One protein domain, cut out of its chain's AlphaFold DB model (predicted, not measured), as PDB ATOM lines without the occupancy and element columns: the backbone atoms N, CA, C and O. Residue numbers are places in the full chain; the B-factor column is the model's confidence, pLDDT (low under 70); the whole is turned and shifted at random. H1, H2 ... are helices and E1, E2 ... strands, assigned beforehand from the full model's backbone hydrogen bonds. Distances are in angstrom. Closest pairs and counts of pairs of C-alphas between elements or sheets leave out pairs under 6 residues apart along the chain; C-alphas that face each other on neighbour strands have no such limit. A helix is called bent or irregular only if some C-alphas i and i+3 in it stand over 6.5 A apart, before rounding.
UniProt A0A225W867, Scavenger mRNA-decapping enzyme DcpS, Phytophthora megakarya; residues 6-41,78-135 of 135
ATOM      1  N   GLU A   6      -9.137 -24.848  38.218       95.19
ATOM      2  CA  GLU A   6      -9.557 -23.464  38.377       95.19
ATOM      3  C   GLU A   6     -11.084 -23.417  38.440       95.19
ATOM      4  O   GLU A   6     -11.779 -23.715  37.465       95.19
ATOM      5  N   LEU A   7     -11.606 -23.083  39.622       96.12
ATOM      6  CA  LEU A   7     -13.039 -22.941  39.841       96.12
ATOM      7  C   LEU A   7     -13.566 -21.744  39.046       96.12
ATOM      8  O   LEU A   7     -13.105 -20.622  39.229       96.12
ATOM      9  N   VAL A   8     -14.580 -21.984  38.220       96.56
ATOM     10  CA  VAL A   8     -15.311 -20.938  37.498       96.56
ATOM     11  C   VAL A   8     -16.547 -20.523  38.291       96.56
ATOM     12  O   VAL A   8     -16.746 -19.337  38.535       96.56
ATOM     13  N   ARG A   9     -17.384 -21.485  38.711       96.81
ATOM     14  CA  ARG A   9     -18.562 -21.214  39.554       96.81
ATOM     15  C   ARG A   9     -19.088 -22.457  40.269       96.81
ATOM     16  O   ARG A   9     -18.856 -23.585  39.836       96.81
ATOM     17  N   LEU A  10     -19.863 -22.227  41.324       97.19
ATOM     18  CA  LEU A  10     -20.698 -23.242  41.960       97.19
ATOM     19  C   LEU A  10     -21.896 -23.566  41.056       97.19
ATOM     20  O   LEU A  10     -22.534 -22.652  40.537       97.19
ATOM     21  N   LEU A  11     -22.179 -24.852  40.861       97.38
ATOM     22  CA  LEU A  11     -23.340 -25.318  40.104       97.38
ATOM     23  C   LEU A  11     -24.488 -25.713  41.029       97.38
ATOM     24  O   LEU A  11     -25.617 -25.293  40.801       97.38
ATOM     25  N   LYS A  12     -24.194 -26.485  42.078       96.38
ATOM     26  CA  LYS A  12     -25.182 -26.957  43.050       96.38
ATOM     27  C   LYS A  12     -24.545 -27.124  44.419       96.38
ATOM     28  O   LYS A  12     -23.392 -27.550  44.521       96.38
ATOM     29  N   ARG A  13     -25.309 -26.819  45.465       96.12
ATOM     30  CA  ARG A  13     -24.942 -27.086  46.854       96.12
ATOM     31  C   ARG A  13     -26.146 -27.629  47.606       96.12
ATOM     32  O   ARG A  13     -27.203 -27.016  47.606       96.12
ATOM     33  N   THR A  14     -25.937 -28.746  48.279       94.19
ATOM     34  CA  THR A  14     -26.850 -29.315  49.274       94.19
ATOM     35  C   THR A  14     -26.048 -29.628  50.537       94.19
ATOM     36  O   THR A  14     -24.846 -29.352  50.587       94.19
ATOM     37  N   ASP A  15     -26.681 -30.223  51.542       93.12
ATOM     38  CA  ASP A  15     -25.988 -30.637  52.765       93.12
ATOM     39  C   ASP A  15     -24.963 -31.756  52.517       93.12
ATOM     40  O   ASP A  15     -23.986 -31.875  53.254       93.12
ATOM     41  N   THR A  16     -25.149 -32.558  51.463       93.50
ATOM     42  CA  THR A  16     -24.333 -33.751  51.182       93.50
ATOM     43  C   THR A  16     -23.596 -33.707  49.847       93.50
ATOM     44  O   THR A  16     -22.785 -34.589  49.575       93.50
ATOM     45  N   GLU A  17     -23.836 -32.697  49.009       95.56
ATOM     46  CA  GLU A  17     -23.247 -32.579  47.673       95.56
ATOM     47  C   GLU A  17     -22.818 -31.147  47.346       95.56
ATOM     48  O   GLU A  17     -23.571 -30.191  47.540       95.56
ATOM     49  N   LEU A  18     -21.642 -31.034  46.730       97.25
ATOM     50  CA  LEU A  18     -21.118 -29.837  46.095       97.25
ATOM     51  C   LEU A  18     -20.758 -30.146  44.635       97.25
ATOM     52  O   LEU A  18     -19.853 -30.937  44.372       97.25
ATOM     53  N   SER A  19     -21.430 -29.494  43.687       97.62
ATOM     54  CA  SER A  19     -21.115 -29.590  42.257       97.62
ATOM     55  C   SER A  19     -20.523 -28.276  41.753       97.62
ATOM     56  O   SER A  19     -21.078 -27.200  41.977       97.62
ATOM     57  N   LEU A  20     -19.389 -28.357  41.063       97.75
ATOM     58  CA  LEU A  20     -18.547 -27.226  40.684       97.75
ATOM     59  C   LEU A  20     -18.251 -27.257  39.187       97.75
ATOM     60  O   LEU A  20     -17.924 -28.307  38.637       97.75
ATOM     61  N   LEU A  21     -18.298 -26.090  38.547       98.00
ATOM     62  CA  LEU A  21     -17.794 -25.888  37.193       98.00
ATOM     63  C   LEU A  21     -16.408 -25.274  37.265       98.00
ATOM     64  O   LEU A  21     -16.209 -24.260  37.935       98.00
ATOM     65  N   GLY A  22     -15.474 -25.838  36.518       96.81
ATOM     66  CA  GLY A  22     -14.141 -25.284  36.370       96.81
ATOM     67  C   GLY A  22     -13.497 -25.650  35.045       96.81
ATOM     68  O   GLY A  22     -14.147 -26.146  34.126       96.81
ATOM     69  N   ASN A  23     -12.201 -25.391  34.971       96.31
ATOM     70  CA  ASN A  23     -11.305 -25.825  33.905       96.31
ATOM     71  C   ASN A  23      -9.945 -26.196  34.521       96.31
ATOM     72  O   ASN A  23      -9.700 -25.933  35.699       96.31
ATOM     73  N   PHE A  24      -9.071 -26.848  33.758       95.31
ATOM     74  CA  PHE A  24      -7.723 -27.178  34.220       95.31
ATOM     75  C   PHE A  24      -6.708 -26.195  33.643       95.31
ATOM     76  O   PHE A  24      -6.669 -25.990  32.435       95.31
ATOM     77  N   LYS A  25      -5.827 -25.644  34.486       91.56
ATOM     78  CA  LYS A  25      -4.762 -24.712  34.060       91.56
ATOM     79  C   LYS A  25      -3.803 -25.312  33.034       91.56
ATOM     80  O   LYS A  25      -3.201 -24.589  32.246       91.56
ATOM     81  N   SER A  26      -3.633 -26.630  33.076       89.69
ATOM     82  CA  SER A  26      -2.813 -27.389  32.133       89.69
ATOM     83  C   SER A  26      -3.457 -27.532  30.751       89.69
ATOM     84  O   SER A  26      -2.747 -27.825  29.790       89.69
ATOM     85  N   ASP A  27      -4.769 -27.309  30.628       90.00
ATOM     86  CA  ASP A  27      -5.481 -27.370  29.358       90.00
ATOM     87  C   ASP A  27      -5.483 -26.005  28.658       90.00
ATOM     88  O   ASP A  27      -6.120 -25.045  29.095       90.00
ATOM     89  N   LYS A  28      -4.786 -25.932  27.519       88.69
ATOM     90  CA  LYS A  28      -4.707 -24.720  26.693       88.69
ATOM     91  C   LYS A  28      -6.057 -24.336  26.090       88.69
ATOM     92  O   LYS A  28      -6.284 -23.155  25.845       88.69
ATOM     93  N   GLU A  29      -6.933 -25.312  25.857       90.44
ATOM     94  CA  GLU A  29      -8.259 -25.090  25.272       90.44
ATOM     95  C   GLU A  29      -9.307 -24.712  26.332       90.44
ATOM     96  O   GLU A  29     -10.433 -24.371  25.976       90.44
ATOM     97  N   LYS A  30      -8.938 -24.733  27.625       90.19
ATOM     98  CA  LYS A  30      -9.812 -24.424  28.769       90.19
ATOM     99  C   LYS A  30     -11.164 -25.145  28.702       90.19
ATOM    100  O   LYS A  30     -12.213 -24.550  28.965       90.19
ATOM    101  N   LYS A  31     -11.149 -26.438  28.366       95.12
ATOM    102  CA  LYS A  31     -12.358 -27.263  28.329       95.12
ATOM    103  C   LYS A  31     -13.016 -27.289  29.700       95.12
ATOM    104  O   LYS A  31     -12.356 -27.301  30.742       95.12
ATOM    105  N   MET A  32     -14.343 -27.322  29.681       96.69
ATOM    106  CA  MET A  32     -15.133 -27.372  30.902       96.69
ATOM    107  C   MET A  32     -14.879 -28.683  31.646       96.69
ATOM    108  O   MET A  32     -14.728 -29.748  31.048       96.69
ATOM    109  N   ALA A  33     -14.884 -28.604  32.968       97.25
ATOM    110  CA  ALA A  33     -14.842 -29.734  33.875       97.25
ATOM    111  C   ALA A  33     -15.948 -29.564  34.916       97.25
ATOM    112  O   ALA A  33     -16.093 -28.486  35.497       97.25
ATOM    113  N   VAL A  34     -16.710 -30.627  35.165       97.81
ATOM    114  CA  VAL A  34     -17.675 -30.668  36.268       97.81
ATOM    115  C   VAL A  34     -17.115 -31.572  37.357       97.81
ATOM    116  O   VAL A  34     -16.849 -32.750  37.115       97.81
ATOM    117  N   LEU A  35     -16.909 -31.009  38.545       97.75
ATOM    118  CA  LEU A  35     -16.410 -31.708  39.723       97.75
ATOM    119  C   LEU A  35     -17.542 -31.846  40.737       97.75
ATOM    120  O   LEU A  35     -18.111 -30.845  41.161       97.75
ATOM    121  N   ILE A  36     -17.850 -33.078  41.124       97.75
ATOM    122  CA  ILE A  36     -18.928 -33.400  42.063       97.75
ATOM    123  C   ILE A  36     -18.293 -34.032  43.294       97.75
ATOM    124  O   ILE A  36     -17.650 -35.078  43.189       97.75
ATOM    125  N   ILE A  37     -18.471 -33.405  44.450       97.00
ATOM    126  CA  ILE A  37     -17.991 -33.879  45.746       97.00
ATOM    127  C   ILE A  37     -19.215 -34.194  46.592       97.00
ATOM    128  O   ILE A  37     -20.036 -33.317  46.840       97.00
ATOM    129  N   GLN A  38     -19.337 -35.439  47.030       96.50
ATOM    130  CA  GLN A  38     -20.442 -35.909  47.857       96.50
ATOM    131  C   GLN A  38     -19.916 -36.531  49.143       96.50
ATOM    132  O   GLN A  38     -18.858 -37.160  49.128       96.50
ATOM    133  N   THR A  39     -20.657 -36.410  50.241       93.25
ATOM    134  CA  THR A  39     -20.384 -37.195  51.452       93.25
ATOM    135  C   THR A  39     -20.510 -38.680  51.125       93.25
ATOM    136  O   THR A  39     -21.491 -39.105  50.509       93.25
ATOM    137  N   ALA A  40     -19.517 -39.476  51.508       88.62
ATOM    138  CA  ALA A  40     -19.585 -40.922  51.368       88.62
ATOM    139  C   ALA A  40     -20.609 -41.506  52.352       88.62
ATOM    140  O   ALA A  40     -20.856 -40.949  53.422       88.62
ATOM    141  N   THR A  41     -21.199 -42.643  51.992       85.81
ATOM    142  CA  THR A  41     -22.058 -43.403  52.905       85.81
ATOM    143  C   THR A  41     -21.243 -43.886  54.099       85.81
ATOM    144  O   THR A  41     -20.125 -44.372  53.919       85.81
ATOM    145  N   PRO A  78     -14.138 -40.045  53.513       87.94
ATOM    146  CA  PRO A  78     -15.393 -39.380  53.874       87.94
ATOM    147  C   PRO A  78     -16.118 -38.760  52.674       87.94
ATOM    148  O   PRO A  78     -17.270 -38.351  52.802       87.94
ATOM    149  N   TYR A  79     -15.466 -38.689  51.510       92.19
ATOM    150  CA  TYR A  79     -16.027 -38.092  50.306       92.19
ATOM    151  C   TYR A  79     -15.917 -39.029  49.107       92.19
ATOM    152  O   TYR A  79     -14.869 -39.631  48.860       92.19
ATOM    153  N   LYS A  80     -16.982 -39.070  48.311       94.25
ATOM    154  CA  LYS A  80     -16.983 -39.570  46.939       94.25
ATOM    155  C   LYS A  80     -16.770 -38.385  46.001       94.25
ATOM    156  O   LYS A  80     -17.505 -37.404  46.065       94.25
ATOM    157  N   VAL A  81     -15.783 -38.483  45.115       95.12
ATOM    158  CA  VAL A  81     -15.470 -37.429  44.143       95.12
ATOM    159  C   VAL A  81     -15.625 -37.987  42.737       95.12
ATOM    160  O   VAL A  81     -14.978 -38.972  42.395       95.12
ATOM    161  N   ASN A  82     -16.459 -37.348  41.920       95.50
ATOM    162  CA  ASN A  82     -16.623 -37.674  40.506       95.50
ATOM    163  C   ASN A  82     -16.170 -36.483  39.655       95.50
ATOM    164  O   ASN A  82     -16.485 -35.335  39.968       95.50
ATOM    165  N   LEU A  83     -15.448 -36.761  38.573       95.88
ATOM    166  CA  LEU A  83     -14.979 -35.756  37.624       95.88
ATOM    167  C   LEU A  83     -15.517 -36.083  36.235       95.88
ATOM    168  O   LEU A  83     -15.291 -37.177  35.725       95.88
ATOM    169  N   ILE A  84     -16.178 -35.110  35.614       94.88
ATOM    170  CA  ILE A  84     -16.605 -35.174  34.218       94.88
ATOM    171  C   ILE A  84     -15.711 -34.228  33.423       94.88
ATOM    172  O   ILE A  84     -15.752 -33.012  33.627       94.88
ATOM    173  N   TYR A  85     -14.897 -34.786  32.528       93.50
ATOM    174  CA  TYR A  85     -13.983 -34.026  31.684       93.50
ATOM    175  C   TYR A  85     -13.695 -34.760  30.356       93.50
ATOM    176  O   TYR A  85     -13.350 -35.940  30.401       93.50
ATOM    177  N   PRO A  86     -13.771 -34.074  29.197       93.69
ATOM    178  CA  PRO A  86     -14.307 -32.725  29.024       93.69
ATOM    179  C   PRO A  86     -15.833 -32.703  29.207       93.69
ATOM    180  O   PRO A  86     -16.562 -33.561  28.711       93.69
ATOM    181  N   ALA A  87     -16.332 -31.717  29.945       93.94
ATOM    182  CA  ALA A  87     -17.756 -31.507  30.146       93.94
ATOM    183  C   ALA A  87     -18.365 -30.725  28.969       93.94
ATOM    184  O   ALA A  87     -17.736 -29.839  28.398       93.94
ATOM    185  N   THR A  88     -19.613 -31.042  28.627       94.31
ATOM    186  CA  THR A  88     -20.425 -30.307  27.650       94.31
ATOM    187  C   THR A  88     -21.399 -29.399  28.394       94.31
ATOM    188  O   THR A  88     -21.601 -29.565  29.601       94.31
ATOM    189  N   GLU A  89     -22.069 -28.482  27.695       94.50
ATOM    190  CA  GLU A  89     -23.126 -27.669  28.309       94.50
ATOM    191  C   GLU A  89     -24.220 -28.536  28.943       94.50
ATOM    192  O   GLU A  89     -24.665 -28.244  30.048       94.50
ATOM    193  N   THR A  90     -24.587 -29.665  28.326       91.69
ATOM    194  CA  THR A  90     -25.561 -30.600  28.907       91.69
ATOM    195  C   THR A  90     -25.101 -31.155  30.260       91.69
ATOM    196  O   THR A  90     -25.912 -31.267  31.177       91.69
ATOM    197  N   HIS A  91     -23.809 -31.472  30.422       94.81
ATOM    198  CA  HIS A  91     -23.266 -31.895  31.719       94.81
ATOM    199  C   HIS A  91     -23.364 -30.772  32.753       94.81
ATOM    200  O   HIS A  91     -23.791 -31.012  33.880       94.81
ATOM    201  N   VAL A  92     -23.022 -29.540  32.364       96.56
ATOM    202  CA  VAL A  92     -23.130 -28.375  33.250       96.56
ATOM    203  C   VAL A  92     -24.575 -28.172  33.697       96.56
ATOM    204  O   VAL A  92     -24.822 -28.064  34.893       96.56
ATOM    205  N   TRP A  93     -25.530 -28.186  32.768       94.69
ATOM    206  CA  TRP A  93     -26.955 -28.033  33.066       94.69
ATOM    207  C   TRP A  93     -27.470 -29.120  34.009       94.69
ATOM    208  O   TRP A  93     -28.143 -28.802  34.984       94.69
ATOM    209  N   LYS A  94     -27.108 -30.389  33.774       94.00
ATOM    210  CA  LYS A  94     -27.511 -31.524  34.623       94.00
ATOM    211  C   LYS A  94     -27.044 -31.390  36.078       94.00
ATOM    212  O   LYS A  94     -27.728 -31.866  36.976       94.00
ATOM    213  N   HIS A  95     -25.879 -30.784  36.299       95.19
ATOM    214  CA  HIS A  95     -25.285 -30.612  37.631       95.19
ATOM    215  C   HIS A  95     -25.468 -29.206  38.213       95.19
ATOM    216  O   HIS A  95     -25.012 -28.946  39.327       95.19
ATOM    217  N   THR A  96     -26.125 -28.310  37.476       95.88
ATOM    218  CA  THR A  96     -26.615 -27.032  37.999       95.88
ATOM    219  C   THR A  96     -27.851 -27.299  38.842       95.88
ATOM    220  O   THR A  96     -28.617 -28.208  38.532       95.88
ATOM    221  N   ASP A  97     -28.025 -26.548  39.923       93.88
ATOM    222  CA  ASP A  97     -29.255 -26.597  40.704       93.88
ATOM    223  C   ASP A  97     -30.448 -26.196  39.823       93.88
ATOM    224  O   ASP A  97     -30.352 -25.253  39.035       93.88
ATOM    225  N   GLN A  98     -31.536 -26.962  39.893       89.12
ATOM    226  CA  GLN A  98     -32.695 -26.798  39.015       89.12
ATOM    227  C   GLN A  98     -33.969 -26.654  39.835       89.12
ATOM    228  O   GLN A  98     -34.197 -27.413  40.779       89.12
ATOM    229  N   ASP A  99     -34.837 -25.745  39.400       90.62
ATOM    230  CA  ASP A  99     -36.203 -25.661  39.892       90.62
ATOM    231  C   ASP A  99     -37.043 -26.761  39.238       90.62
ATOM    232  O   ASP A  99     -37.305 -26.756  38.033       90.62
ATOM    233  N   PHE A 100     -37.447 -27.746  40.038       89.38
ATOM    234  CA  PHE A 100     -38.277 -28.844  39.560       89.38
ATOM    235  C   PHE A 100     -39.754 -28.456  39.568       89.38
ATOM    236  O   PHE A 100     -40.287 -27.957  40.561       89.38
ATOM    237  N   HIS A 101     -40.444 -28.781  38.477       94.38
ATOM    238  CA  HIS A 101     -41.891 -28.656  38.367       94.38
ATOM    239  C   HIS A 101     -42.519 -30.032  38.186       94.38
ATOM    240  O   HIS A 101     -42.083 -30.828  37.355       94.38
ATOM    241  N   MET A 102     -43.569 -30.306  38.957       95.38
ATOM    242  CA  MET A 102     -44.365 -31.509  38.761       95.38
ATOM    243  C   MET A 102     -45.291 -31.306  37.563       95.38
ATOM    244  O   MET A 102     -46.049 -30.339  37.510       95.38
ATOM    245  N   VAL A 103     -45.246 -32.241  36.617       94.81
ATOM    246  CA  VAL A 103     -46.138 -32.281  35.457       94.81
ATOM    247  C   VAL A 103     -46.838 -33.634  35.404       94.81
ATOM    248  O   VAL A 103     -46.251 -34.657  35.748       94.81
ATOM    249  N   VAL A 104     -48.099 -33.642  34.975       96.94
ATOM    250  CA  VAL A 104     -48.856 -34.873  34.726       96.94
ATOM    251  C   VAL A 104     -48.990 -35.034  33.222       96.94
ATOM    252  O   VAL A 104     -49.715 -34.290  32.563       96.94
ATOM    253  N   GLU A 105     -48.260 -35.995  32.670       97.69
ATOM    254  CA  GLU A 105     -48.282 -36.285  31.243       97.69
ATOM    255  C   GLU A 105     -49.447 -37.223  30.893       97.69
ATOM    256  O   GLU A 105     -49.643 -38.265  31.518       97.69
ATOM    257  N   THR A 106     -50.220 -36.875  29.859       98.25
ATOM    258  CA  THR A 106     -51.213 -37.787  29.269       98.25
ATOM    259  C   THR A 106     -50.602 -38.576  28.113       98.25
ATOM    260  O   THR A 106     -49.660 -38.119  27.465       98.25
ATOM    261  N   LYS A 107     -51.202 -39.719  27.757       98.00
ATOM    262  CA  LYS A 107     -50.795 -40.498  26.573       98.00
ATOM    263  C   LYS A 107     -50.717 -39.646  25.298       98.00
ATOM    264  O   LYS A 107     -49.795 -39.829  24.508       98.00
ATOM    265  N   ALA A 108     -51.677 -38.741  25.091       98.19
ATOM    266  CA  ALA A 108     -51.693 -37.866  23.922       98.19
ATOM    267  C   ALA A 108     -50.494 -36.906  23.942       98.19
ATOM    268  O   ALA A 108     -49.746 -36.849  22.972       98.19
ATOM    269  N   THR A 109     -50.261 -36.240  25.078       97.81
ATOM    270  CA  THR A 109     -49.117 -35.338  25.296       97.81
ATOM    271  C   THR A 109     -47.783 -36.046  25.051       97.81
ATOM    272  O   THR A 109     -46.943 -35.515  24.326       97.81
ATOM    273  N   TYR A 110     -47.612 -37.266  25.571       98.12
ATOM    274  CA  TYR A 110     -46.416 -38.076  25.331       98.12
ATOM    275  C   TYR A 110     -46.170 -38.299  23.835       98.12
ATOM    276  O   TYR A 110     -45.071 -38.068  23.338       98.12
ATOM    277  N   GLN A 111     -47.204 -38.725  23.102       98.25
ATOM    278  CA  GLN A 111     -47.090 -39.034  21.676       98.25
ATOM    279  C   GLN A 111     -46.764 -37.803  20.825       98.25
ATOM    280  O   GLN A 111     -46.050 -37.938  19.834       98.25
ATOM    281  N   THR A 112     -47.279 -36.627  21.192       97.44
ATOM    282  CA  THR A 112     -47.145 -35.411  20.379       97.44
ATOM    283  C   THR A 112     -45.975 -34.514  20.775       97.44
ATOM    284  O   THR A 112     -45.552 -33.710  19.953       97.44
ATOM    285  N   ILE A 113     -45.474 -34.601  22.013       97.31
ATOM    286  CA  ILE A 113     -44.445 -33.687  22.543       97.31
ATOM    287  C   ILE A 113     -43.200 -34.459  22.987       97.31
ATOM    288  O   ILE A 113     -42.124 -34.284  22.416       97.31
ATOM    289  N   THR A 114     -43.337 -35.338  23.977       97.31
ATOM    290  CA  THR A 114     -42.187 -35.973  24.638       97.31
ATOM    291  C   THR A 114     -41.499 -37.012  23.762       97.31
ATOM    292  O   THR A 114     -40.275 -37.015  23.664       97.31
ATOM    293  N   LYS A 115     -42.261 -37.867  23.071       97.00
ATOM    294  CA  LYS A 115     -41.703 -38.882  22.173       97.00
ATOM    295  C   LYS A 115     -40.888 -38.253  21.028       97.00
ATOM    296  O   LYS A 115     -39.727 -38.636  20.896       97.00
ATOM    297  N   PRO A 116     -41.401 -37.262  20.266       97.31
ATOM    298  CA  PRO A 116     -40.598 -36.574  19.256       97.31
ATOM    299  C   PRO A 116     -39.336 -35.923  19.826       97.31
ATOM    300  O   PRO A 116     -38.294 -35.930  19.180       97.31
ATOM    301  N   PHE A 117     -39.400 -35.367  21.040       94.88
ATOM    302  CA  PHE A 117     -38.211 -34.829  21.699       94.88
ATOM    303  C   PHE A 117     -37.170 -35.923  21.982       94.88
ATOM    304  O   PHE A 117     -36.006 -35.742  21.635       94.88
ATOM    305  N   ILE A 118     -37.581 -37.061  22.556       94.06
ATOM    306  CA  ILE A 118     -36.695 -38.201  22.849       94.06
ATOM    307  C   ILE A 118     -36.058 -38.751  21.568       94.06
ATOM    308  O   ILE A 118     -34.854 -38.987  21.547       94.06
ATOM    309  N   GLU A 119     -36.836 -38.925  20.498       93.81
ATOM    310  CA  GLU A 119     -36.354 -39.461  19.215       93.81
ATOM    311  C   GLU A 119     -35.335 -38.541  18.520       93.81
ATOM    312  O   GLU A 119     -34.534 -39.013  17.717       93.81
ATOM    313  N   ASN A 120     -35.318 -37.247  18.853       92.94
ATOM    314  CA  ASN A 120     -34.324 -36.290  18.359       92.94
ATOM    315  C   ASN A 120     -33.021 -36.272  19.183       92.94
ATOM    316  O   ASN A 120     -32.083 -35.554  18.831       92.94
ATOM    317  N   ILE A 121     -32.940 -37.015  20.292       89.12
ATOM    318  CA  ILE A 121     -31.713 -37.101  21.091       89.12
ATOM    319  C   ILE A 121     -30.696 -37.984  20.343       89.12
ATOM    320  O   ILE A 121     -31.024 -39.124  20.018       89.12
ATOM    321  N   PRO A 122     -29.454 -37.510  20.104       89.00
ATOM    322  CA  PRO A 122     -28.448 -38.283  19.376       89.00
ATOM    323  C   PRO A 122     -28.107 -39.614  20.064       89.00
ATOM    324  O   PRO A 122     -27.908 -39.653  21.285       89.00
ATOM    325  N   VAL A 123     -28.023 -40.696  19.281       84.38
ATOM    326  CA  VAL A 123     -27.823 -42.075  19.772       84.38
ATOM    327  C   VAL A 123     -26.451 -42.249  20.424       84.38
ATOM    328  O   VAL A 123     -26.316 -43.011  21.377       84.38
ATOM    329  N   GLU A 124     -25.456 -41.463  20.010       84.06
ATOM    330  CA  GLU A 124     -24.091 -41.482  20.547       84.06
ATOM    331  C   GLU A 124     -24.059 -41.160  22.052       84.06
ATOM    332  O   GLU A 124     -23.115 -41.510  22.759       84.06
ATOM    333  N   LYS A 125     -25.113 -40.528  22.595       80.38
ATOM    334  CA  LYS A 125     -25.248 -40.308  24.045       80.38
ATOM    335  C   LYS A 125     -25.479 -41.600  24.843       80.38
ATOM    336  O   LYS A 125     -25.277 -41.589  26.058       80.38
ATOM    337  N   MET A 126     -25.899 -42.684  24.194       84.69
ATOM    338  CA  MET A 126     -26.128 -44.003  24.796       84.69
ATOM    339  C   MET A 126     -24.922 -44.946  24.640       84.69
ATOM    340  O   MET A 126     -24.956 -46.048  25.176       84.69
ATOM    341  N   GLU A 127     -23.841 -44.519  23.978       84.00
ATOM    342  CA  GLU A 127     -22.674 -45.365  23.669       84.00
ATOM    343  C   GLU A 127     -22.069 -46.045  24.909       84.00
ATOM    344  O   GLU A 127     -21.694 -47.214  24.888       84.00
ATOM    345  N   TRP A 128     -22.027 -45.335  26.041       82.69
ATOM    346  CA  TRP A 128     -21.506 -45.877  27.298       82.69
ATOM    347  C   TRP A 128     -22.299 -47.089  27.814       82.69
ATOM    348  O   TRP A 128     -21.732 -47.905  28.534       82.69
ATOM    349  N   VAL A 129     -23.584 -47.210  27.458       88.31
ATOM    350  CA  VAL A 129     -24.423 -48.361  27.818       88.31
ATOM    351  C   VAL A 129     -23.986 -49.584  27.018       88.31
ATOM    352  O   VAL A 129     -23.764 -50.640  27.603       88.31
ATOM    353  N   TYR A 130     -23.805 -49.431  25.703       88.69
ATOM    354  CA  TYR A 130     -23.331 -50.507  24.827       88.69
ATOM    355  C   TYR A 130     -21.934 -50.984  25.237       88.69
ATOM    356  O   TYR A 130     -21.718 -52.179  25.399       88.69
ATOM    357  N   ASN A 131     -21.042 -50.056  25.596       87.88
ATOM    358  CA  ASN A 131     -19.710 -50.379  26.125       87.88
ATOM    359  C   ASN A 131     -19.716 -51.235  27.411       87.88
ATOM    360  O   ASN A 131     -18.683 -51.811  27.757       87.88
ATOM    361  N   ILE A 132     -20.829 -51.271  28.156       89.25
ATOM    362  CA  ILE A 132     -21.008 -52.134  29.335       89.25
ATOM    363  C   ILE A 132     -21.652 -53.470  28.946       89.25
ATOM    364  O   ILE A 132     -21.285 -54.495  29.509       89.25
ATOM    365  N   LEU A 133     -22.635 -53.455  28.041       91.94
ATOM    366  CA  LEU A 133     -23.412 -54.643  27.672       91.94
ATOM    367  C   LEU A 133     -22.666 -55.592  26.730       91.94
ATOM    368  O   LEU A 133     -22.864 -56.798  26.830       91.94
ATOM    369  N   ASP A 134     -21.819 -55.058  25.852       86.94
ATOM    370  CA  ASP A 134     -21.061 -55.832  24.861       86.94
ATOM    371  C   ASP A 134     -19.696 -56.317  25.399       86.94
ATOM    372  O   ASP A 134     -18.775 -56.578  24.622       86.94
ATOM    373  N   GLN A 135     -19.553 -56.407  26.731       56.25
ATOM    374  CA  GLN A 135     -18.368 -56.966  27.400       56.25
ATOM    375  C   GLN A 135     -18.402 -58.489  27.519       56.25
ATOM    376  O   GLN A 135     -19.480 -59.050  27.814       56.25
TER     377      GLN A 135
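Overview. This is residues 6 to 41 and 78 to 135 of the 135 residues of the protein "Scavenger mRNA-decapping enzyme DcpS" of Phytophthora megakarya (UniProt A0A225W867). A twisted wall of four strands, E1 to E4, has the short helix H1 over one face and its other face bare. From there a long arm sticks out: residues 99 to 104, 106 to 112 and 115 to 135 stand free, and they hold nearly the whole of H2 and all of H3, which pack neither on the sheet nor on each other. The 94 printed residues hold four named strands and then three named helices, in the order E1 E2 E3 E4 H1 H2 H3; the sheet order is E1 E2 E3 E4, all antiparallel, and the class is mixed, helices and strands. The whole is loose, with a radius of gyration of the C-alphas of 17.1 A and spans of 48 by 34 by 29 A.

Arrangement. Start at E1, residues 6 to 13, an edge strand that bends by 62 degrees at residue 9. It forms a hairpin with E2, residues 17 to 24, where N 8 and O 21 are 2.8 A apart. E2 bends by 55 degrees at residue 21 and forms a hairpin with E3, residues 33 to 39; look at N 20 and O 35, 2.8 A apart. E1, E2 and E3 make a meander, each strand the antiparallel neighbour of the one before. Beside E3 is the other edge strand, E4, residues 79 to 84, antiparallel to it, with N 36 and O 82 2.9 A apart. H1, residues 89 to 95, is on the sheet at a height of 8.5 A. It lies over E2 and along the strands, at 3 degrees to E2 on the local plane; it only just misses lying over E3, on which 2 of its C-alphas fall. The closest C-alphas of H1 and E1 are those of His 95 and Leu 11, 6.2 A apart. H2, residues 107 to 119, and H3, residues 123 to 133, are not on the sheet, and H2 and H3 are apart. In H1 every O i to N i+4 pair is within hydrogen-bond range, in H2 7 of 9 and in H3 2 of 7, beside 6 of 8 O i to N i+3 pairs.

Along the chain. Find C-alpha 6 at (-9.557, -23.464, 38.377), where E1 begins its 17.9 A. E2 measures 21.2 A, E3 19.9 A and E4 16.4 A. H2 begins at C-alpha 107, (-50.795, -40.498, 26.573), and measures 16.2 A; it is irregular, but only just, with C-alphas 112 and 115 6.7 A apart. H3, 15.5 A, is irregular, with C-alphas 125 and 128 7.5 A apart, and it ends at C-alpha 133, (-23.412, -54.643, 27.672).

Size, cuts and confidence. The C-alphas farthest apart are those of Ser 26 and Ala 108, 50.7 A. Residues 42 to 77 are not printed, and C-alphas 41 and 78 are 7.8 A apart across the cut. The link from H1 to H2 is long, with 11 residues. The mean pLDDT of the printed part is 93.2, and residue 135 is under 70.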